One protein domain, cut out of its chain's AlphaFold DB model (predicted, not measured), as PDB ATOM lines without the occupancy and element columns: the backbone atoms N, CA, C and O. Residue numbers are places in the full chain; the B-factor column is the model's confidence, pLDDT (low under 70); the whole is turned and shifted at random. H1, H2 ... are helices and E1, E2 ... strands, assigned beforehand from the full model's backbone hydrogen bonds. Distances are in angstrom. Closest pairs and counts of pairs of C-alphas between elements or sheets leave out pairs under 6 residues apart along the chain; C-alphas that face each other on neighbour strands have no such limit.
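AT A GLANCE: This is residues 253 to 410 of the 780 residues of an uncharacterized protein of viral metagenome (UniProt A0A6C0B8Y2). A twisted, curled sheet of five parallel strands runs through the middle, with the short helices H1 and H3 over opposite faces and the long helix H5 packed on it, mostly at E5 and E4. H4 only grazes the sheet, and H2 lies off it, near H3. The printed part has 158 residues, in the order E1 H1 E2 H2 E3 H3 E4 H4 E5 H5; across the sheet the order is E2 E1 E3 E4 E5. The class is mixed, helices and strands, with under half of the residues in named elements. The whole is compact and rounded, with a radius of gyration of the C-alphas of 14.3 A and spans of 36 by 35 by 30 A.

IN THESE COORDINATES: Find C-alpha 266 at (168.960, 166.224, 85.299); from there E1 runs 16.2 A to residue 271. Look next for E2, residues 297 to 303, 19.0 A, and E3, residues 327 to 330, the two neighbours of E1 in the sheet, then for E4, residues 352 to 354, the neighbour of E3, and E5, residues 370 to 372, the neighbour of E4. H5 runs 25.7 A from C-alpha 383 at (186.819, 168.708, 69.323) to C-alpha 400 at (164.223, 157.709, 74.489). The shorter helices are H1, residues 283 to 290, H2, residues 316 to 322, H3, residues 340 to 347, and H4, residues 360 to 363.

HOW THE PARTS SIT: Start at the sheet, where these backbone pairs of neighbour strands are within hydrogen-bond range: N 269 and O 300 between E1 and E2 at 2.8 A, N 329 and O 270 between E3 and E1 at 2.8 A, N 353 and O 328 between E4 and E3 at 3.0 A, and N 371 and O 352 between E5 and E4 at 2.8 A. H5 is on the sheet; its closest C-alphas to E5 are those of Gln 389 and Lys 371, 6.6 A apart. H1 is on the same face, at a height over the sheet of 9.7 A. H1 and H5 are close but not clearly touching, about perpendicular at 76 degrees, with the C-alphas of Leu 287 and Tyr 387 closest at 7.2 A. H3 is on the opposite face from H1, over E3. E1, H1, E2, then E3, H3, E4, and E4, H4, E5 are strand-helix-strand units, two parallel neighbour strands with a helix between, each with a right-handed crossover. E2, H2, E3 is a split unit, with E1 between its strands, also right-handed. Every O i to N i+4 pair is within hydrogen-bond range in H1, H2, H3 and H5; H4 is too short for one.

THE WHOLE: The C-alphas farthest apart, those of Asn 264 and Tyr 378, are 38.8 A apart. The printed part has no cut; the links E1 to H1 and E2 to H2 are long. The mean pLDDT of the printed part is 94.0, and no printed residue is under 70.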
ATOM      1  N   ASP A 253     175.375 140.306  76.546       91.06
ATOM      2  CA  ASP A 253     174.056 140.297  75.926       91.06
ATOM      3  C   ASP A 253     173.822 141.623  75.188       91.06
ATOM      4  O   ASP A 253     173.583 142.656  75.801       91.06
ATOM      5  N   TYR A 254     173.885 141.609  73.855       90.69
ATOM      6  CA  TYR A 254     173.634 142.804  73.038       90.69
ATOM      7  C   TYR A 254     172.142 143.142  72.871       90.69
ATOM      8  O   TYR A 254     171.818 144.113  72.187       90.69
ATOM      9  N   THR A 255     171.229 142.338  73.433       91.06
ATOM     10  CA  THR A 255     169.778 142.576  73.345       91.06
ATOM     11  C   THR A 255     169.252 143.465  74.469       91.06
ATOM     12  O   THR A 255     168.167 144.035  74.326       91.06
ATOM     13  N   VAL A 256     170.008 143.624  75.565       91.69
ATOM     14  CA  VAL A 256     169.597 144.504  76.664       91.69
ATOM     15  C   VAL A 256     169.765 145.974  76.309       91.69
ATOM     16  O   VAL A 256     170.711 146.378  75.631       91.69
ATOM     17  N   LYS A 257     168.800 146.775  76.756       94.12
ATOM     18  CA  LYS A 257     168.709 148.197  76.482       94.12
ATOM     19  C   LYS A 257     167.916 148.877  77.595       94.12
ATOM     20  O   LYS A 257     166.756 148.549  77.846       94.12
ATOM     21  N   GLN A 258     168.515 149.885  78.198       94.38
ATOM     22  CA  GLN A 258     167.975 150.694  79.275       94.38
ATOM     23  C   GLN A 258     168.292 152.165  78.998       94.38
ATOM     24  O   GLN A 258     169.424 152.532  78.705       94.38
ATOM     25  N   ILE A 259     167.291 153.034  79.107       95.62
ATOM     26  CA  ILE A 259     167.501 154.485  79.150       95.62
ATOM     27  C   ILE A 259     166.596 154.997  80.268       95.62
ATOM     28  O   ILE A 259     165.392 155.138  80.040       95.62
ATOM     29  N   PRO A 260     167.123 155.215  81.489       94.94
ATOM     30  CA  PRO A 260     166.301 155.589  82.630       94.94
ATOM     31  C   PRO A 260     165.518 156.877  82.376       94.94
ATOM     32  O   PRO A 260     165.930 157.739  81.597       94.94
ATOM     33  N   LYS A 261     164.368 157.007  83.039       96.19
ATOM     34  CA  LYS A 261     163.579 158.239  82.990       96.19
ATOM     35  C   LYS A 261     164.372 159.385  83.628       96.19
ATOM     36  O   LYS A 261     164.888 159.224  84.733       96.19
ATOM     37  N   ILE A 262     164.402 160.541  82.968       96.88
ATOM     38  CA  ILE A 262     165.041 161.748  83.493       96.88
ATOM     39  C   ILE A 262     164.221 162.269  84.679       96.88
ATOM     40  O   ILE A 262     163.001 162.430  84.598       96.88
ATOM     41  N   ILE A 263     164.903 162.549  85.790       94.69
ATOM     42  CA  ILE A 263     164.312 163.050  87.037       94.69
ATOM     43  C   ILE A 263     164.870 164.452  87.308       94.69
ATOM     44  O   ILE A 263     166.053 164.706  87.086       94.69
ATOM     45  N   ASN A 264     164.020 165.373  87.777       94.62
ATOM     46  CA  ASN A 264     164.379 166.760  88.117       94.62
ATOM     47  C   ASN A 264     165.119 167.514  86.989       94.62
ATOM     48  O   ASN A 264     166.015 168.314  87.255       94.62
ATOM     49  N   ASN A 265     164.775 167.220  85.729       96.00
ATOM     50  CA  ASN A 265     165.456 167.700  84.522       96.00
ATOM     51  C   ASN A 265     166.989 167.497  84.535       96.00
ATOM     52  O   ASN A 265     167.705 168.276  83.911       96.00
ATOM     53  N   GLN A 266     167.518 166.474  85.219       98.06
ATOM     54  CA  GLN A 266     168.960 166.224  85.299       98.06
ATOM     55  C   GLN A 266     169.370 164.948  84.550       98.06
ATOM     56  O   GLN A 266     168.967 163.846  84.917       98.06
ATOM     57  N   ILE A 267     170.233 165.097  83.543       98.50
ATOM     58  CA  ILE A 267     170.849 163.985  82.810       98.50
ATOM     59  C   ILE A 267     172.204 163.680  83.457       98.50
ATOM     60  O   ILE A 267     173.118 164.506  83.433       98.50
ATOM     61  N   ASN A 268     172.340 162.486  84.038       98.25
ATOM     62  CA  ASN A 268     173.597 162.023  84.629       98.25
ATOM     63  C   ASN A 268     174.440 161.271  83.587       98.25
ATOM     64  O   ASN A 268     174.010 160.238  83.070       98.25
ATOM     65  N   ILE A 269     175.654 161.751  83.334       98.44
ATOM     66  CA  ILE A 269     176.627 161.172  82.403       98.44
ATOM     67  C   ILE A 269     177.768 160.547  83.216       98.44
ATOM     68  O   ILE A 269     178.441 161.245  83.977       98.44
ATOM     69  N   GLY A 270     177.976 159.236  83.091       97.62
ATOM     70  CA  GLY A 270     178.912 158.481  83.927       97.62
ATOM     71  C   GLY A 270     180.227 158.134  83.231       97.62
ATOM     72  O   GLY A 270     180.216 157.450  82.217       97.62
ATOM     73  N   ASN A 271     181.379 158.478  83.806       96.69
ATOM     74  CA  ASN A 271     182.633 157.769  83.517       96.69
ATOM     75  C   ASN A 271     182.860 156.735  84.620       96.69
ATOM     76  O   ASN A 271     183.538 157.001  85.614       96.69
ATOM     77  N   PHE A 272     182.246 155.564  84.443       94.88
ATOM     78  CA  PHE A 272     182.216 154.479  85.428       94.88
ATOM     79  C   PHE A 272     183.319 153.433  85.178       94.88
ATOM     80  O   PHE A 272     183.125 152.222  85.268       94.88
ATOM     81  N   GLN A 273     184.503 153.944  84.844       91.00
ATOM     82  CA  GLN A 273     185.759 153.221  84.655       91.00
ATOM     83  C   GLN A 273     186.901 154.045  85.284       91.00
ATOM     84  O   GLN A 273     186.727 155.256  85.441       91.00
ATOM     85  N   PRO A 274     188.059 153.447  85.636       86.50
ATOM     86  CA  PRO A 274     189.159 154.173  86.274       86.50
ATOM     87  C   PRO A 274     189.564 155.425  85.486       86.50
ATOM     88  O   PRO A 274     189.978 155.319  84.333       86.50
ATOM     89  N   PHE A 275     189.429 156.602  86.101       90.75
ATOM     90  CA  PHE A 275     189.750 157.881  85.472       90.75
ATOM     91  C   PHE A 275     191.263 158.131  85.498       90.75
ATOM     92  O   PHE A 275     191.905 158.027  86.543       90.75
ATOM     93  N   SER A 276     191.852 158.441  84.344       87.62
ATOM     94  CA  SER A 276     193.297 158.663  84.212       87.62
ATOM     95  C   SER A 276     193.627 159.554  83.013       87.62
ATOM     96  O   SER A 276     192.766 159.801  82.166       87.62
ATOM     97  N   LYS A 277     194.908 159.939  82.883       83.06
ATOM     98  CA  LYS A 277     195.479 160.636  81.706       83.06
ATOM     99  C   LYS A 277     195.218 159.962  80.350       83.06
ATOM    100  O   LYS A 277     195.433 160.584  79.316       83.06
ATOM    101  N   TYR A 278     194.758 158.713  80.352       83.25
ATOM    102  CA  TYR A 278     194.417 157.954  79.150       83.25
ATOM    103  C   TYR A 278     192.943 157.560  79.103       83.25
ATOM    104  O   TYR A 278     192.421 157.313  78.022       83.25
ATOM    105  N   LYS A 279     192.265 157.515  80.256       87.25
ATOM    106  CA  LYS A 279     190.862 157.118  80.407       87.25
ATOM    107  C   LYS A 279     190.043 158.323  80.854       87.25
ATOM    108  O   LYS A 279     189.822 158.547  82.043       87.25
ATOM    109  N   GLY A 280     189.625 159.115  79.871       87.56
ATOM    110  CA  GLY A 280     188.661 160.197  80.038       87.56
ATOM    111  C   GLY A 280     189.214 161.576  80.408       87.56
ATOM    112  O   GLY A 280     188.546 162.556  80.086       87.56
ATOM    113  N   SER A 281     190.399 161.724  81.017       91.19
ATOM    114  CA  SER A 281     190.802 163.041  81.558       91.19
ATOM    115  C   SER A 281     191.124 164.121  80.520       91.19
ATOM    116  O   SER A 281     191.312 165.271  80.895       91.19
ATOM    117  N   GLU A 282     191.225 163.766  79.241       91.88
ATOM    118  CA  GLU A 282     191.400 164.721  78.145       91.88
ATOM    119  C   GLU A 282     190.046 165.222  77.626       91.88
ATOM    120  O   GLU A 282     189.809 166.422  77.559       91.88
ATOM    121  N   PHE A 283     189.122 164.305  77.327       95.62
ATOM    122  CA  PHE A 283     187.857 164.633  76.660       95.62
ATOM    123  C   PHE A 283     186.722 164.995  77.624       95.62
ATOM    124  O   PHE A 283     185.869 165.814  77.288       95.62
ATOM    125  N   ILE A 284     186.689 164.415  78.829       96.62
ATOM    126  CA  ILE A 284     185.596 164.653  79.784       96.62
ATOM    127  C   ILE A 284     185.597 166.102  80.301       96.62
ATOM    128  O   ILE A 284     184.522 166.702  80.286       96.62
ATOM    129  N   PRO A 285     186.740 166.723  80.664       96.88
ATOM    130  CA  PRO A 285     186.750 168.133  81.054       96.88
ATOM    131  C   PRO A 285     186.280 169.080  79.941       96.88
ATOM    132  O   PRO A 285     185.623 170.075  80.232       96.88
ATOM    133  N   LEU A 286     186.541 168.760  78.665       97.19
ATOM    134  CA  LEU A 286     186.028 169.540  77.527       97.19
ATOM    135  C   LEU A 286     184.493 169.506  77.475       97.19
ATOM    136  O   LEU A 286     183.856 170.546  77.305       97.19
ATOM    137  N   LEU A 287     183.895 168.328  77.685       98.12
ATOM    138  CA  LEU A 287     182.441 168.184  77.778       98.12
ATOM    139  C   LEU A 287     181.869 168.893  79.019       98.12
ATOM    140  O   LEU A 287     180.876 169.606  78.898       98.12
ATOM    141  N   GLN A 288     182.504 168.756  80.187       97.00
ATOM    142  CA  GLN A 288     182.082 169.426  81.427       97.00
ATOM    143  C   GLN A 288     182.093 170.954  81.304       97.00
ATOM    144  O   GLN A 288     181.161 171.613  81.758       97.00
ATOM    145  N   ASN A 289     183.131 171.514  80.677       96.81
ATOM    146  CA  ASN A 289     183.279 172.958  80.505       96.81
ATOM    147  C   ASN A 289     182.272 173.536  79.499       96.81
ATOM    148  O   ASN A 289     181.855 174.683  79.656       96.81
ATOM    149  N   LYS A 290     181.889 172.768  78.469       97.69
ATOM    150  CA  LYS A 290     180.951 173.225  77.432       97.69
ATOM    151  C   LYS A 290     179.479 172.992  77.796       97.69
ATOM    152  O   LYS A 290     178.644 173.824  77.453       97.69
ATOM    153  N   TYR A 291     179.152 171.898  78.487       97.56
ATOM    154  CA  TYR A 291     177.769 171.473  78.734       97.56
ATOM    155  C   TYR A 291     177.443 171.407  80.228       97.56
ATOM    156  O   TYR A 291     177.509 170.352  80.857       97.56
ATOM    157  N   THR A 292     177.013 172.538  80.787       96.69
ATOM    158  CA  THR A 292     176.326 172.589  82.090       96.69
ATOM    159  C   THR A 292     174.816 172.371  81.940       96.69
ATOM    160  O   THR A 292     174.175 171.786  82.818       96.69
ATOM    161  N   THR A 293     174.246 172.783  80.804       96.75
ATOM    162  CA  THR A 293     172.848 172.566  80.411       96.75
ATOM    163  C   THR A 293     172.728 172.243  78.918       96.75
ATOM    164  O   THR A 293     173.596 172.601  78.122       96.75
ATOM    165  N   TYR A 294     171.649 171.559  78.532       97.88
ATOM    166  CA  TYR A 294     171.292 171.259  77.143       97.88
ATOM    167  C   TYR A 294     169.775 171.050  77.028       97.88
ATOM    168  O   TYR A 294     169.212 170.305  77.824       97.88
ATOM    169  N   ASN A 295     169.095 171.712  76.084       94.31
ATOM    170  CA  ASN A 295     167.639 171.603  75.863       94.31
ATOM    171  C   ASN A 295     166.783 171.665  77.156       94.31
ATOM    172  O   ASN A 295     165.865 170.873  77.352       94.31
ATOM    173  N   ASN A 296     167.088 172.620  78.049       93.94
ATOM    174  CA  ASN A 296     166.490 172.813  79.388       93.94
ATOM    175  C   ASN A 296     166.778 171.716  80.439       93.94
ATOM    176  O   ASN A 296     166.289 171.808  81.568       93.94
ATOM    177  N   TYR A 297     167.607 170.726  80.115       98.12
ATOM    178  CA  TYR A 297     168.139 169.753  81.064       98.12
ATOM    179  C   TYR A 297     169.477 170.221  81.638       98.12
ATOM    180  O   TYR A 297     170.317 170.772  80.928       98.12
ATOM    181  N   LYS A 298     169.704 169.966  82.925       98.19
ATOM    182  CA  LYS A 298     171.009 170.100  83.580       98.19
ATOM    183  C   LYS A 298     171.846 168.860  83.279       98.19
ATOM    184  O   LYS A 298     171.387 167.739  83.508       98.19
ATOM    185  N   ILE A 299     173.080 169.048  82.826       98.56
ATOM    186  CA  ILE A 299     174.011 167.946  82.574       98.56
ATOM    187  C   ILE A 299     174.901 167.765  83.805       98.56
ATOM    188  O   ILE A 299     175.490 168.719  84.313       98.56
ATOM    189  N   ASN A 300     174.967 166.540  84.323       98.19
ATOM    190  CA  ASN A 300     175.703 166.207  85.536       98.19
ATOM    191  C   ASN A 300     176.711 165.086  85.258       98.19
ATOM    192  O   ASN A 300     176.320 163.954  84.978       98.19
ATOM    193  N   PHE A 301     178.004 165.392  85.350       98.25
ATOM    194  CA  PHE A 301     179.074 164.424  85.108       98.25
ATOM    195  C   PHE A 301     179.500 163.738  86.405       98.25
ATOM    196  O   PHE A 301     179.870 164.393  87.382       98.25
ATOM    197  N   LEU A 302     179.480 162.411  86.391       97.69
ATOM    198  CA  LEU A 302     179.773 161.541  87.523       97.69
ATOM    199  C   LEU A 302     180.967 160.642  87.158       97.69
ATOM    200  O   LEU A 302     180.879 159.795  86.271       97.69
ATOM    201  N   ILE A 303     182.109 160.867  87.800       97.00
ATOM    202  CA  ILE A 303     183.429 160.368  87.404       97.00
ATOM    203  C   ILE A 303     184.022 159.536  88.544       97.00
ATOM    204  O   ILE A 303     184.273 160.044  89.644       97.00
ATOM    205  N   LEU A 304     184.257 158.252  88.256       94.56
ATOM    206  CA  LEU A 304     184.790 157.268  89.194       94.56
ATOM    207  C   LEU A 304     186.132 157.708  89.794       94.56
ATOM    208  O   LEU A 304     187.085 157.984  89.067       94.56
ATOM    209  N   GLY A 305     186.202 157.749  91.126       91.62
ATOM    210  CA  GLY A 305     187.393 158.150  91.878       91.62
ATOM    211  C   GLY A 305     187.626 159.664  91.962       91.62
ATOM    212  O   GLY A 305     188.605 160.070  92.579       91.62
ATOM    213  N   ILE A 306     186.751 160.492  91.376       94.50
ATOM    214  CA  ILE A 306     186.849 161.963  91.409       94.50
ATOM    215  C   ILE A 306     185.688 162.580  92.193       94.50
ATOM    216  O   ILE A 306     185.919 163.283  93.172       94.50
ATOM    217  N   ASN A 307     184.440 162.321  91.787       95.31
ATOM    218  CA  ASN A 307     183.243 162.830  92.476       95.31
ATOM    219  C   ASN A 307     182.188 161.749  92.783       95.31
ATOM    220  O   ASN A 307     181.174 162.046  93.413       95.31
ATOM    221  N   ILE A 308     182.450 160.494  92.404       94.94
ATOM    222  CA  ILE A 308     181.780 159.295  92.925       94.94
ATOM    223  C   ILE A 308     182.849 158.289  93.400       94.94
ATOM    224  O   ILE A 308     183.955 158.283  92.844       94.94
ATOM    225  N   PRO A 309     182.577 157.469  94.433       92.12
ATOM    226  CA  PRO A 309     183.568 156.551  94.999       92.12
ATOM    227  C   PRO A 309     183.974 155.445  94.015       92.12
ATOM    228  O   PRO A 309     183.278 155.180  93.037       92.12
ATOM    229  N   LEU A 310     185.097 154.779  94.295       90.19
ATOM    230  CA  LEU A 310     185.435 153.506  93.649       90.19
ATOM    231  C   LEU A 310     184.393 152.439  94.039       90.19
ATOM    232  O   LEU A 310     183.939 152.422  95.182       90.19
ATOM    233  N   TYR A 311     184.035 151.565  93.098       88.56
ATOM    234  CA  TYR A 311     183.155 150.416  93.335       88.56
ATOM    235  C   TYR A 311     183.961 149.174  93.745       88.56
ATOM    236  O   TYR A 311     185.149 149.072  93.428       88.56
ATOM    237  N   ASP A 312     183.297 148.199  94.366       85.06
ATOM    238  CA  ASP A 312     183.771 146.813  94.376       85.06
ATOM    239  C   ASP A 312     183.289 146.083  93.106       85.06
ATOM    240  O   ASP A 312     182.264 146.432  92.512       85.06
ATOM    241  N   GLU A 313     184.025 145.069  92.648       81.81
ATOM    242  CA  GLU A 313     183.645 144.328  91.437       81.81
ATOM    243  C   GLU A 313     182.295 143.600  91.598       81.81
ATOM    244  O   GLU A 313     181.529 143.544  90.633       81.81
ATOM    245  N   MET A 314     181.940 143.144  92.808       82.06
ATOM    246  CA  MET A 314     180.644 142.512  93.091       82.06
ATOM    247  C   MET A 314     179.499 143.529  93.243       82.06
ATOM    248  O   MET A 314     178.334 143.165  93.071       82.06
ATOM    249  N   SER A 315     179.791 144.799  93.554       86.06
ATOM    250  CA  SER A 315     178.774 145.847  93.750       86.06
ATOM    251  C   SER A 315     178.447 146.649  92.487       86.06
ATOM    252  O   SER A 315     177.458 147.387  92.483       86.06
ATOM    253  N   TRP A 316     179.207 146.474  91.398       90.81
ATOM    254  CA  TRP A 316     179.182 147.325  90.198       90.81
ATOM    255  C   TRP A 316     177.778 147.686  89.681       90.81
ATOM    256  O   TRP A 316     177.477 148.865  89.501       90.81
ATOM    257  N   TYR A 317     176.885 146.706  89.480       87.75
ATOM    258  CA  TYR A 317     175.524 146.966  88.974       87.75
ATOM    259  C   TYR A 317     174.631 147.708  89.986       87.75
ATOM    260  O   TYR A 317     173.732 148.449  89.589       87.75
ATOM    261  N   ASN A 318     174.867 147.539  91.290       88.81
ATOM    262  CA  ASN A 318     174.124 148.248  92.334       88.81
ATOM    263  C   ASN A 318     174.584 149.709  92.432       88.81
ATOM    264  O   ASN A 318     173.749 150.615  92.495       88.81
ATOM    265  N   ASP A 319     175.894 149.949  92.362       90.75
ATOM    266  CA  ASP A 319     176.463 151.299  92.342       90.75
ATOM    267  C   ASP A 319     176.085 152.053  91.055       90.75
ATOM    268  O   ASP A 319     175.689 153.217  91.111       90.75
ATOM    269  N   MET A 320     176.077 151.372  89.902       91.25
ATOM    270  CA  MET A 320     175.568 151.918  88.639       91.25
ATOM    271  C   MET A 320     174.123 152.431  88.770       91.25
ATOM    272  O   MET A 320     173.820 153.551  88.349       91.25
ATOM    273  N   LYS A 321     173.233 151.650  89.400       88.56
ATOM    274  CA  LYS A 321     171.834 152.052  89.637       88.56
ATOM    275  C   LYS A 321     171.726 153.241  90.585       88.56
ATOM    276  O   LYS A 321     170.991 154.178  90.289       88.56
ATOM    277  N   LYS A 322     172.486 153.232  91.684       92.69
ATOM    278  CA  LYS A 322     172.533 154.308  92.688       92.69
ATOM    279  C   LYS A 322     172.883 155.672  92.083       92.69
ATOM    280  O   LYS A 322     172.411 156.698  92.568       92.69
ATOM    281  N   HIS A 323     173.689 155.695  91.023       94.56
ATOM    282  CA  HIS A 323     174.075 156.921  90.325       94.56
ATOM    283  C   HIS A 323     173.093 157.374  89.230       94.56
ATOM    284  O   HIS A 323     173.264 158.473  88.699       94.56
ATOM    285  N   HIS A 324     172.060 156.582  88.912       94.69
ATOM    286  CA  HIS A 324     171.044 156.891  87.896       94.69
ATOM    287  C   HIS A 324     171.657 157.420  86.584       94.69
ATOM    288  O   HIS A 324     171.265 158.480  86.086       94.69
ATOM    289  N   PHE A 325     172.675 156.730  86.057       97.19
ATOM    290  CA  PHE A 325     173.314 157.102  84.792       97.19
ATOM    291  C   PHE A 325     172.330 156.995  83.620       97.19
ATOM    292  O   PHE A 325     171.522 156.075  83.558       97.19
ATOM    293  N   HIS A 326     172.441 157.921  82.670       97.81
ATOM    294  CA  HIS A 326     171.680 157.920  81.417       97.81
ATOM    295  C   HIS A 326     172.566 157.594  80.203       97.81
ATOM    296  O   HIS A 326     172.054 157.318  79.125       97.81
ATOM    297  N   CYS A 327     173.890 157.650  80.373       97.50
ATOM    298  CA  CYS A 327     174.904 157.277  79.389       97.50
ATOM    299  C   CYS A 327     176.242 157.029  80.102       97.50
ATOM    300  O   CYS A 327     176.526 157.666  81.125       97.50
ATOM    301  N   LEU A 328     177.054 156.122  79.556       98.19
ATOM    302  CA  LEU A 328     178.405 155.812  80.015       98.19
ATOM    303  C   LEU A 328     179.469 156.286  79.009       98.19
ATOM    304  O   LEU A 328     179.327 156.143  77.795       98.19
ATOM    305  N   LEU A 329     180.563 156.848  79.525       98.19
ATOM    306  CA  LEU A 329     181.671 157.394  78.744       98.19
ATOM    307  C   LEU A 329     182.840 156.409  78.667       98.19
ATOM    308  O   LEU A 329     183.432 156.032  79.677       98.19
ATOM    309  N   HIS A 330     183.218 156.075  77.437       97.44
ATOM    310  CA  HIS A 330     184.356 155.230  77.078       97.44
ATOM    311  C   HIS A 330     185.325 156.014  76.165       97.44
ATOM    312  O   HIS A 330     185.719 155.592  75.076       97.44
ATOM    313  N   LEU A 331     185.681 157.220  76.626       96.06
ATOM    314  CA  LEU A 331     186.515 158.205  75.927       96.06
ATOM    315  C   LEU A 331     188.001 158.046  76.296       96.06
ATOM    316  O   LEU A 331     188.584 158.906  76.960       96.06
ATOM    317  N   ASN A 332     188.617 156.927  75.913       93.00
ATOM    318  CA  ASN A 332     190.060 156.727  76.103       93.00
ATOM    319  C   ASN A 332     190.884 157.301  74.938       93.00
ATOM    320  O   ASN A 332     190.460 157.271  73.783       93.00
ATOM    321  N   LYS A 333     192.058 157.848  75.268       91.38
ATOM    322  CA  LYS A 333     193.008 158.506  74.352       91.38
ATOM    323  C   LYS A 333     193.688 157.521  73.400       91.38
ATOM    324  O   LYS A 333     194.006 157.877  72.271       91.38
ATOM    325  N   TYR A 334     193.895 156.293  73.864       92.38
ATOM    326  CA  TYR A 334     194.535 155.217  73.116       92.38
ATOM    327  C   TYR A 334     193.635 153.976  73.069       92.38
ATOM    328  O   TYR A 334     192.650 153.859  73.811       92.38
ATOM    329  N   GLY A 335     193.946 153.074  72.145       91.94
ATOM    330  CA  GLY A 335     193.214 151.839  71.919       91.94
ATOM    331  C   GLY A 335     193.500 150.821  73.015       91.94
ATOM    332  O   GLY A 335     194.601 150.286  73.101       91.94
ATOM    333  N   GLU A 336     192.486 150.510  73.821       91.56
ATOM    334  CA  GLU A 336     192.545 149.417  74.798       91.56
ATOM    335  C   GLU A 336     192.839 148.086  74.101       91.56
ATOM    336  O   GLU A 336     192.280 147.801  73.039       91.56
ATOM    337  N   THR A 337     193.646 147.227  74.723       92.81
ATOM    338  CA  THR A 337     193.872 145.862  74.230       92.81
ATOM    339  C   THR A 337     192.774 144.892  74.649       92.81
ATOM    340  O   THR A 337     192.420 144.010  73.867       92.81
ATOM    341  N   TYR A 338     192.192 145.115  75.829       93.75
ATOM    342  CA  TYR A 338     190.942 144.538  76.324       93.75
ATOM    343  C   TYR A 338     190.380 145.416  77.454       93.75
ATOM    344  O   TYR A 338     191.134 146.119  78.120       93.75
ATOM    345  N   SER A 339     189.070 145.365  77.715       92.88
ATOM    346  CA  SER A 339     188.455 146.124  78.813       92.88
ATOM    347  C   SER A 339     187.270 145.391  79.434       92.88
ATOM    348  O   SER A 339     186.272 145.129  78.763       92.88
ATOM    349  N   TYR A 340     187.384 145.113  80.733       93.38
ATOM    350  CA  TYR A 340     186.333 144.518  81.562       93.38
ATOM    351  C   TYR A 340     185.241 145.525  81.955       93.38
ATOM    352  O   TYR A 340     184.088 145.147  82.154       93.38
ATOM    353  N   SER A 341     185.572 146.822  82.053       92.75
ATOM    354  CA  SER A 341     184.559 147.855  82.314       92.75
ATOM    355  C   SER A 341     183.591 147.968  81.140       92.75
ATOM    356  O   SER A 341     182.393 148.074  81.369       92.75
ATOM    357  N   LEU A 342     184.079 147.849  79.897       94.94
ATOM    358  CA  LEU A 342     183.218 147.861  78.712       94.94
ATOM    359  C   LEU A 342     182.188 146.719  78.726       94.94
ATOM    360  O   LEU A 342     181.032 146.947  78.387       94.94
ATOM    361  N   THR A 343     182.577 145.513  79.144       94.56
ATOM    362  CA  THR A 343     181.675 144.350  79.243       94.56
ATOM    363  C   THR A 343     180.478 144.652  80.139       94.56
ATOM    364  O   THR A 343     179.329 144.444  79.749       94.56
ATOM    365  N   LYS A 344     180.755 145.221  81.318       93.69
ATOM    366  CA  LYS A 344     179.736 145.629  82.289       93.69
ATOM    367  C   LYS A 344     178.907 146.814  81.782       93.69
ATOM    368  O   LYS A 344     177.689 146.805  81.933       93.69
ATOM    369  N   SER A 345     179.526 147.782  81.102       95.00
ATOM    370  CA  SER A 345     178.819 148.891  80.447       95.00
ATOM    371  C   SER A 345     177.842 148.415  79.370       95.00
ATOM    372  O   SER A 345     176.710 148.887  79.357       95.00
ATOM    373  N   ILE A 346     178.210 147.450  78.520       95.19
ATOM    374  CA  ILE A 346     177.289 146.878  77.520       95.19
ATOM    375  C   ILE A 346     176.144 146.133  78.225       95.19
ATOM    376  O   ILE A 346     174.978 146.399  77.950       95.19
ATOM    377  N   ASN A 347     176.455 145.268  79.196       94.50
ATOM    378  CA  ASN A 347     175.444 144.509  79.941       94.50
ATOM    379  C   ASN A 347     174.549 145.373  80.852       94.50
ATOM    380  O   ASN A 347     173.459 144.942  81.228       94.50
ATOM    381  N   SER A 348     174.950 146.608  81.173       94.50
ATOM    382  CA  SER A 348     174.066 147.589  81.816       94.50
ATOM    383  C   SER A 348     172.902 148.027  80.922       94.50
ATOM    384  O   SER A 348     171.922 148.567  81.423       94.50
ATOM    385  N   GLY A 349     173.010 147.818  79.605       94.88
ATOM    386  CA  GLY A 349     172.049 148.301  78.621       94.88
ATOM    387  C   GLY A 349     172.035 149.822  78.460       94.88
ATOM    388  O   GLY A 349     171.164 150.317  77.759       94.88
ATOM    389  N   LEU A 350     172.933 150.581  79.099       96.88
ATOM    390  CA  LEU A 350     172.975 152.037  78.963       96.88
ATOM    391  C   LEU A 350     173.609 152.474  77.628       96.88
ATOM    392  O   LEU A 350     174.536 151.817  77.146       96.88
ATOM    393  N   PRO A 351     173.210 153.639  77.074       97.69
ATOM    394  CA  PRO A 351     173.893 154.244  75.939       97.69
ATOM    395  C   PRO A 351     175.377 154.476  76.239       97.69
ATOM    396  O   PRO A 351     175.737 154.875  77.348       97.69
ATOM    397  N   ILE A 352     176.241 154.284  75.240       98.25
ATOM    398  CA  ILE A 352     177.695 154.463  75.390       98.25
ATOM    399  C   ILE A 352     178.207 155.489  74.379       98.25
ATOM    400  O   ILE A 352     178.010 155.324  73.175       98.25
ATOM    401  N   LEU A 353     178.897 156.531  74.851       98.44
ATOM    402  CA  LEU A 353     179.694 157.427  74.006       98.44
ATOM    403  C   LEU A 353     181.165 157.001  74.087       98.44
ATOM    404  O   LEU A 353     181.743 156.988  75.177       98.44
ATOM    405  N   TYR A 354     181.778 156.653  72.955       98.00
ATOM    406  CA  TYR A 354     183.105 156.031  72.941       98.00
ATOM    407  C   TYR A 354     183.992 156.463  71.772       98.00
ATOM    408  O   TYR A 354     183.518 156.831  70.695       98.00
ATOM    409  N   ASN A 355     185.305 156.343  71.971       97.06
ATOM    410  CA  ASN A 355     186.279 156.434  70.885       97.06
ATOM    411  C   ASN A 355     186.387 155.061  70.200       97.06
ATOM    412  O   ASN A 355     186.677 154.053  70.845       97.06
ATOM    413  N   ASN A 356     186.128 155.012  68.892       96.31
ATOM    414  CA  ASN A 356     186.009 153.801  68.076       96.31
ATOM    415  C   ASN A 356     187.381 153.273  67.620       96.31
ATOM    416  O   ASN A 356     187.669 153.140  66.426       96.31
ATOM    417  N   ILE A 357     188.228 152.992  68.609       94.62
ATOM    418  CA  ILE A 357     189.617 152.541  68.485       94.62
ATOM    419  C   ILE A 357     189.873 151.331  69.395       94.62
ATOM    420  O   ILE A 357     189.084 151.024  70.291       94.62
ATOM    421  N   GLY A 358     190.981 150.626  69.166       94.31
ATOM    422  CA  GLY A 358     191.355 149.455  69.958       94.31
ATOM    423  C   GLY A 358     190.299 148.344  69.986       94.31
ATOM    424  O   GLY A 358     189.505 148.181  69.056       94.31
ATOM    425  N   ALA A 359     190.251 147.616  71.101       94.06
ATOM    426  CA  ALA A 359     189.282 146.557  71.369       94.06
ATOM    427  C   ALA A 359     187.820 147.042  71.483       94.06
ATOM    428  O   ALA A 359     186.910 146.220  71.543       94.06
ATOM    429  N   TYR A 360     187.552 148.354  71.518       95.62
ATOM    430  CA  TYR A 360     186.173 148.863  71.541       95.62
ATOM    431  C   TYR A 360     185.520 148.730  70.165       95.62
ATOM    432  O   TYR A 360     184.361 148.333  70.064       95.62
ATOM    433  N   LYS A 361     186.294 148.976  69.102       94.38
ATOM    434  CA  LYS A 361     185.850 148.903  67.702       94.38
ATOM    435  C   LYS A 361     185.374 147.516  67.268       94.38
ATOM    436  O   LYS A 361     184.552 147.400  66.370       94.38
ATOM    437  N   GLU A 362     185.911 146.472  67.888       91.94
ATOM    438  CA  GLU A 362     185.565 145.071  67.613       91.94
ATOM    439  C   GLU A 362     184.498 144.501  68.567       91.94
ATOM    440  O   GLU A 362     183.951 143.438  68.284       91.94
ATOM    441  N   ARG A 363     184.176 145.195  69.671       94.38
ATOM    442  CA  ARG A 363     183.248 144.711  70.716       94.38
ATOM    443  C   ARG A 363     181.969 145.533  70.874       94.38
ATOM    444  O   ARG A 363     181.039 145.065  71.520       94.38
ATOM    445  N   ILE A 364     181.897 146.736  70.308       95.00
ATOM    446  CA  ILE A 364     180.685 147.566  70.314       95.00
ATOM    447  C   ILE A 364     180.037 147.481  68.922       95.00
ATOM    448  O   ILE A 364     180.674 147.877  67.944       95.00
ATOM    449  N   PRO A 365     178.800 146.965  68.793       92.50
ATOM    450  CA  PRO A 365     178.128 146.854  67.502       92.50
ATOM    451  C   PRO A 365     177.687 148.229  66.988       92.50
ATOM    452  O   PRO A 365     177.316 149.106  67.769       92.50
ATOM    453  N   GLU A 366     177.659 148.411  65.666       89.69
ATOM    454  CA  GLU A 366     177.144 149.648  65.070       89.69
ATOM    455  C   GLU A 366     175.620 149.738  65.238       89.69
ATOM    456  O   GLU A 366     174.857 149.040  64.572       89.69
ATOM    457  N   ASN A 367     175.170 150.610  66.139       89.75
ATOM    458  CA  ASN A 367     173.764 150.955  66.324       89.75
ATOM    459  C   ASN A 367     173.640 152.406  66.831       89.75
ATOM    460  O   ASN A 367     174.628 153.048  67.176       89.75
ATOM    461  N   GLU A 368     172.423 152.945  66.907       91.12
ATOM    462  CA  GLU A 368     172.228 154.314  67.410       91.12
ATOM    463  C   GLU A 368     172.381 154.467  68.928       91.12
ATOM    464  O   GLU A 368     172.470 155.594  69.410       91.12
ATOM    465  N   HIS A 369     172.379 153.364  69.672       95.12
ATOM    466  CA  HIS A 369     172.489 153.339  71.128       95.12
ATOM    467  C   HIS A 369     173.939 153.553  71.601       95.12
ATOM    468  O   HIS A 369     174.174 154.087  72.685       95.12
ATOM    469  N   TYR A 370     174.912 153.217  70.754       97.38
ATOM    470  CA  TYR A 370     176.333 153.434  70.983       97.38
ATOM    471  C   TYR A 370     176.866 154.492  70.004       97.38
ATOM    472  O   TYR A 370     177.009 154.251  68.806       97.38
ATOM    473  N   LYS A 371     177.165 155.699  70.496       97.44
ATOM    474  CA  LYS A 371     177.677 156.792  69.656       97.44
ATOM    475  C   LYS A 371     179.206 156.739  69.593       97.44
ATOM    476  O   LYS A 371     179.894 156.968  70.589       97.44
ATOM    477  N   LYS A 372     179.736 156.474  68.397       97.06
ATOM    478  CA  LYS A 372     181.165 156.621  68.086       97.06
ATOM    479  C   LYS A 372     181.545 158.095  67.935       97.06
ATOM    480  O   LYS A 372     180.867 158.834  67.221       97.06
ATOM    481  N   VAL A 373     182.643 158.495  68.572       97.38
ATOM    482  CA  VAL A 373     183.238 159.833  68.438       97.38
ATOM    483  C   VAL A 373     184.304 159.828  67.341       97.38
ATOM    484  O   VAL A 373     184.012 160.187  66.205       97.38
ATOM    485  N   TYR A 374     185.512 159.368  67.671       97.25
ATOM    486  CA  TYR A 374     186.658 159.297  66.761       97.25
ATOM    487  C   TYR A 374     186.859 157.871  66.246       97.25
ATOM    488  O   TYR A 374     186.733 156.923  67.018       97.25
ATOM    489  N   ASN A 375     187.210 157.694  64.972       95.31
ATOM    490  CA  ASN A 375     187.591 156.401  64.383       95.31
ATOM    491  C   ASN A 375     189.109 156.166  64.383       95.31
ATOM    492  O   ASN A 375     189.557 155.073  64.015       95.31
ATOM    493  N   SER A 376     189.879 157.188  64.763       93.38
ATOM    494  CA  SER A 376     191.337 157.189  64.830       93.38
ATOM    495  C   SER A 376     191.838 158.249  65.814       93.38
ATOM    496  O   SER A 376     191.247 159.316  65.964       93.38
ATOM    497  N   GLU A 377     192.975 157.977  66.441       93.00
ATOM    498  CA  GLU A 377     193.703 158.871  67.339       93.00
ATOM    499  C   GLU A 377     194.136 160.174  66.642       93.00
ATOM    500  O   GLU A 377     194.207 161.223  67.278       93.00
ATOM    501  N   TYR A 378     194.344 160.147  65.319       91.06
ATOM    502  CA  TYR A 378     194.678 161.338  64.527       91.06
ATOM    503  C   TYR A 378     193.503 162.327  64.377       91.06
ATOM    504  O   TYR A 378     193.728 163.493  64.059       91.06
ATOM    505  N   GLU A 379     192.261 161.898  64.627       92.62
ATOM    506  CA  GLU A 379     191.070 162.763  64.575       92.62
ATOM    507  C   GLU A 379     190.854 163.546  65.887       92.62
ATOM    508  O   GLU A 379     190.119 164.534  65.899       92.62
ATOM    509  N   MET A 380     191.501 163.138  66.988       92.12
ATOM    510  CA  MET A 380     191.174 163.574  68.357       92.12
ATOM    511  C   MET A 380     191.413 165.060  68.651       92.12
ATOM    512  O   MET A 380     190.843 165.589  69.600       92.12
ATOM    513  N   ASN A 381     192.207 165.747  67.827       91.94
ATOM    514  CA  ASN A 381     192.408 167.197  67.928       91.94
ATOM    515  C   ASN A 381     191.190 168.004  67.429       91.94
ATOM    516  O   ASN A 381     191.110 169.206  67.670       91.94
ATOM    517  N   ASN A 382     190.248 167.372  66.717       94.81
ATOM    518  CA  ASN A 382     189.019 168.009  66.256       94.81
ATOM    519  C   ASN A 382     187.904 167.828  67.300       94.81
ATOM    520  O   ASN A 382     187.142 166.856  67.272       94.81
ATOM    521  N   TYR A 383     187.808 168.766  68.241       96.19
ATOM    522  CA  TYR A 383     186.819 168.708  69.323       96.19
ATOM    523  C   TYR A 383     185.371 168.923  68.855       96.19
ATOM    524  O   TYR A 383     184.450 168.493  69.548       96.19
ATOM    525  N   ASP A 384     185.134 169.481  67.663       97.31
ATOM    526  CA  ASP A 384     183.774 169.641  67.131       97.31
ATOM    527  C   ASP A 384     183.108 168.293  66.832       97.31
ATOM    528  O   ASP A 384     181.891 168.164  66.970       97.31
ATOM    529  N   ILE A 385     183.893 167.251  66.527       97.56
ATOM    530  CA  ILE A 385     183.392 165.873  66.412       97.56
ATOM    531  C   ILE A 385     182.909 165.365  67.780       97.56
ATOM    532  O   ILE A 385     181.794 164.850  67.877       97.56
ATOM    533  N   LEU A 386     183.704 165.547  68.842       98.06
ATOM    534  CA  LEU A 386     183.337 165.185  70.220       98.06
ATOM    535  C   LEU A 386     182.049 165.881  70.659       98.06
ATOM    536  O   LEU A 386     181.134 165.227  71.158       98.06
ATOM    537  N   TYR A 387     181.958 167.185  70.418       98.50
ATOM    538  CA  TYR A 387     180.781 167.987  70.728       98.50
ATOM    539  C   TYR A 387     179.545 167.527  69.948       98.50
ATOM    540  O   TYR A 387     178.529 167.202  70.558       98.50
ATOM    541  N   THR A 388     179.654 167.385  68.624       98.31
ATOM    542  CA  THR A 388     178.547 166.943  67.758       98.31
ATOM    543  C   THR A 388     178.019 165.559  68.152       98.31
ATOM    544  O   THR A 388     176.814 165.314  68.111       98.31
ATOM    545  N   GLN A 389     178.900 164.619  68.507       98.25
ATOM    546  CA  GLN A 389     178.487 163.258  68.876       98.25
ATOM    547  C   GLN A 389     177.960 163.173  70.315       98.25
ATOM    548  O   GLN A 389     177.094 162.342  70.587       98.25
ATOM    549  N   PHE A 390     178.414 164.048  71.221       98.62
ATOM    550  CA  PHE A 390     177.821 164.182  72.551       98.62
ATOM    551  C   PHE A 390     176.425 164.816  72.494       98.62
ATOM    552  O   PHE A 390     175.512 164.284  73.116       98.62
ATOM    553  N   GLU A 391     176.213 165.861  71.690       98.62
ATOM    554  CA  GLU A 391     174.882 166.452  71.463       98.62
ATOM    555  C   GLU A 391     173.904 165.407  70.900       98.62
ATOM    556  O   GLU A 391     172.866 165.151  71.504       98.62
ATOM    557  N   LYS A 392     174.304 164.656  69.862       98.44
ATOM    558  CA  LYS A 392     173.529 163.512  69.335       98.44
ATOM    559  C   LYS A 392     173.274 162.395  70.352       98.44
ATOM    560  O   LYS A 392     172.353 161.602  70.160       98.44
ATOM    561  N   MET A 393     174.111 162.266  71.381       98.62
ATOM    562  CA  MET A 393     173.874 161.340  72.488       98.62
ATOM    563  C   MET A 393     172.854 161.920  73.477       98.62
ATOM    564  O   MET A 393     171.971 161.192  73.921       98.62
ATOM    565  N   LEU A 394     172.929 163.216  73.790       98.56
ATOM    566  CA  LEU A 394     171.954 163.899  74.642       98.56
ATOM    567  C   LEU A 394     170.555 163.901  74.013       98.56
ATOM    568  O   LEU A 394     169.610 163.503  74.692       98.56
ATOM    569  N   ASP A 395     170.429 164.244  72.729       98.44
ATOM    570  CA  ASP A 395     169.165 164.143  71.983       98.44
ATOM    571  C   ASP A 395     168.609 162.715  72.042       98.44
ATOM    572  O   ASP A 395     167.465 162.498  72.432       98.44
ATOM    573  N   TYR A 396     169.453 161.713  71.771       98.12
ATOM    574  CA  TYR A 396     169.052 160.309  71.828       98.12
ATOM    575  C   TYR A 396     168.553 159.874  73.219       98.12
ATOM    576  O   TYR A 396     167.595 159.103  73.305       98.12
ATOM    577  N   ILE A 397     169.162 160.366  74.305       98.12
ATOM    578  CA  ILE A 397     168.692 160.136  75.681       98.12
ATOM    579  C   ILE A 397     167.339 160.821  75.910       98.12
ATOM    580  O   ILE A 397     166.420 160.187  76.425       98.12
ATOM    581  N   ILE A 398     167.198 162.091  75.519       97.94
ATOM    582  CA  ILE A 398     165.972 162.885  75.702       97.94
ATOM    583  C   ILE A 398     164.798 162.252  74.942       97.94
ATOM    584  O   ILE A 398     163.718 162.083  75.512       97.94
ATOM    585  N   ASP A 399     165.029 161.825  73.704       97.31
ATOM    586  CA  ASP A 399     164.026 161.192  72.849       97.31
ATOM    587  C   ASP A 399     163.610 159.801  73.336       97.31
ATOM    588  O   ASP A 399     162.545 159.314  72.951       97.31
ATOM    589  N   ASN A 400     164.429 159.121  74.146       97.12
ATOM    590  CA  ASN A 400     164.223 157.709  74.489       97.12
ATOM    591  C   ASN A 400     164.180 157.382  75.990       97.12
ATOM    592  O   ASN A 400     163.998 156.213  76.343       97.12
ATOM    593  N   GLN A 401     164.287 158.375  76.871       95.56
ATOM    594  CA  GLN A 401     164.159 158.187  78.317       95.56
ATOM    595  C   GLN A 401     162.852 157.476  78.706       95.56
ATOM    596  O   GLN A 401     161.761 157.817  78.247       95.56
ATOM    597  N   GLY A 402     162.966 156.452  79.550       93.81
ATOM    598  CA  GLY A 402     161.855 155.617  80.001       93.81
ATOM    599  C   GLY A 402     161.259 154.671  78.949       93.81
ATOM    600  O   GLY A 402     160.333 153.940  79.287       93.81
ATOM    601  N   LYS A 403     161.753 154.643  77.698       93.75
ATOM    602  CA  LYS A 403     161.260 153.712  76.656       93.75
ATOM    603  C   LYS A 403     161.862 152.306  76.747       93.75
ATOM    604  O   LYS A 403     161.314 151.378  76.159       93.75
ATOM    605  N   PHE A 404     162.992 152.156  77.436       90.06
ATOM    606  CA  PHE A 404     163.751 150.908  77.530       90.06
ATOM    607  C   PHE A 404     164.215 150.704  78.979       90.06
ATOM    608  O   PHE A 404     164.752 151.641  79.572       90.06
ATOM    609  N   ASP A 405     164.023 149.504  79.535       87.62
ATOM    610  CA  ASP A 405     164.364 149.174  80.932       87.62
ATOM    611  C   ASP A 405     164.869 147.723  81.107       87.62
ATOM    612  O   ASP A 405     164.601 147.061  82.107       87.62
ATOM    613  N   THR A 406     165.587 147.192  80.111       87.00
ATOM    614  CA  THR A 406     166.230 145.871  80.187       87.00
ATOM    615  C   THR A 406     167.735 146.010  80.414       87.00
ATOM    616  O   THR A 406     168.418 146.761  79.726       87.00
ATOM    617  N   TYR A 407     168.265 145.258  81.378       83.94
ATOM    618  CA  TYR A 407     169.691 145.178  81.708       83.94
ATOM    619  C   TYR A 407     170.010 143.747  82.164       83.94
ATOM    620  O   TYR A 407     169.123 143.034  82.641       83.94
ATOM    621  N   ASN A 408     171.265 143.318  82.032       84.06
ATOM    622  CA  ASN A 408     171.713 141.975  82.390       84.06
ATOM    623  C   ASN A 408     172.735 142.034  83.543       84.06
ATOM    624  O   ASN A 408     173.925 142.207  83.289       84.06
ATOM    625  N   PRO A 409     172.323 141.852  84.813       82.75
ATOM    626  CA  PRO A 409     173.232 141.873  85.959       82.75
ATOM    627  C   PRO A 409     174.030 140.571  86.131       82.75
ATOM    628  O   PRO A 409     174.521 140.302  87.228       82.75
ATOM    629  N   THR A 410     174.121 139.720  85.102       83.62
ATOM    630  CA  THR A 410     174.832 138.447  85.218       83.62
ATOM    631  C   THR A 410     176.298 138.651  85.593       83.62
ATOM    632  O   THR A 410     176.986 139.543  85.093       83.62
TER     633      THR A 410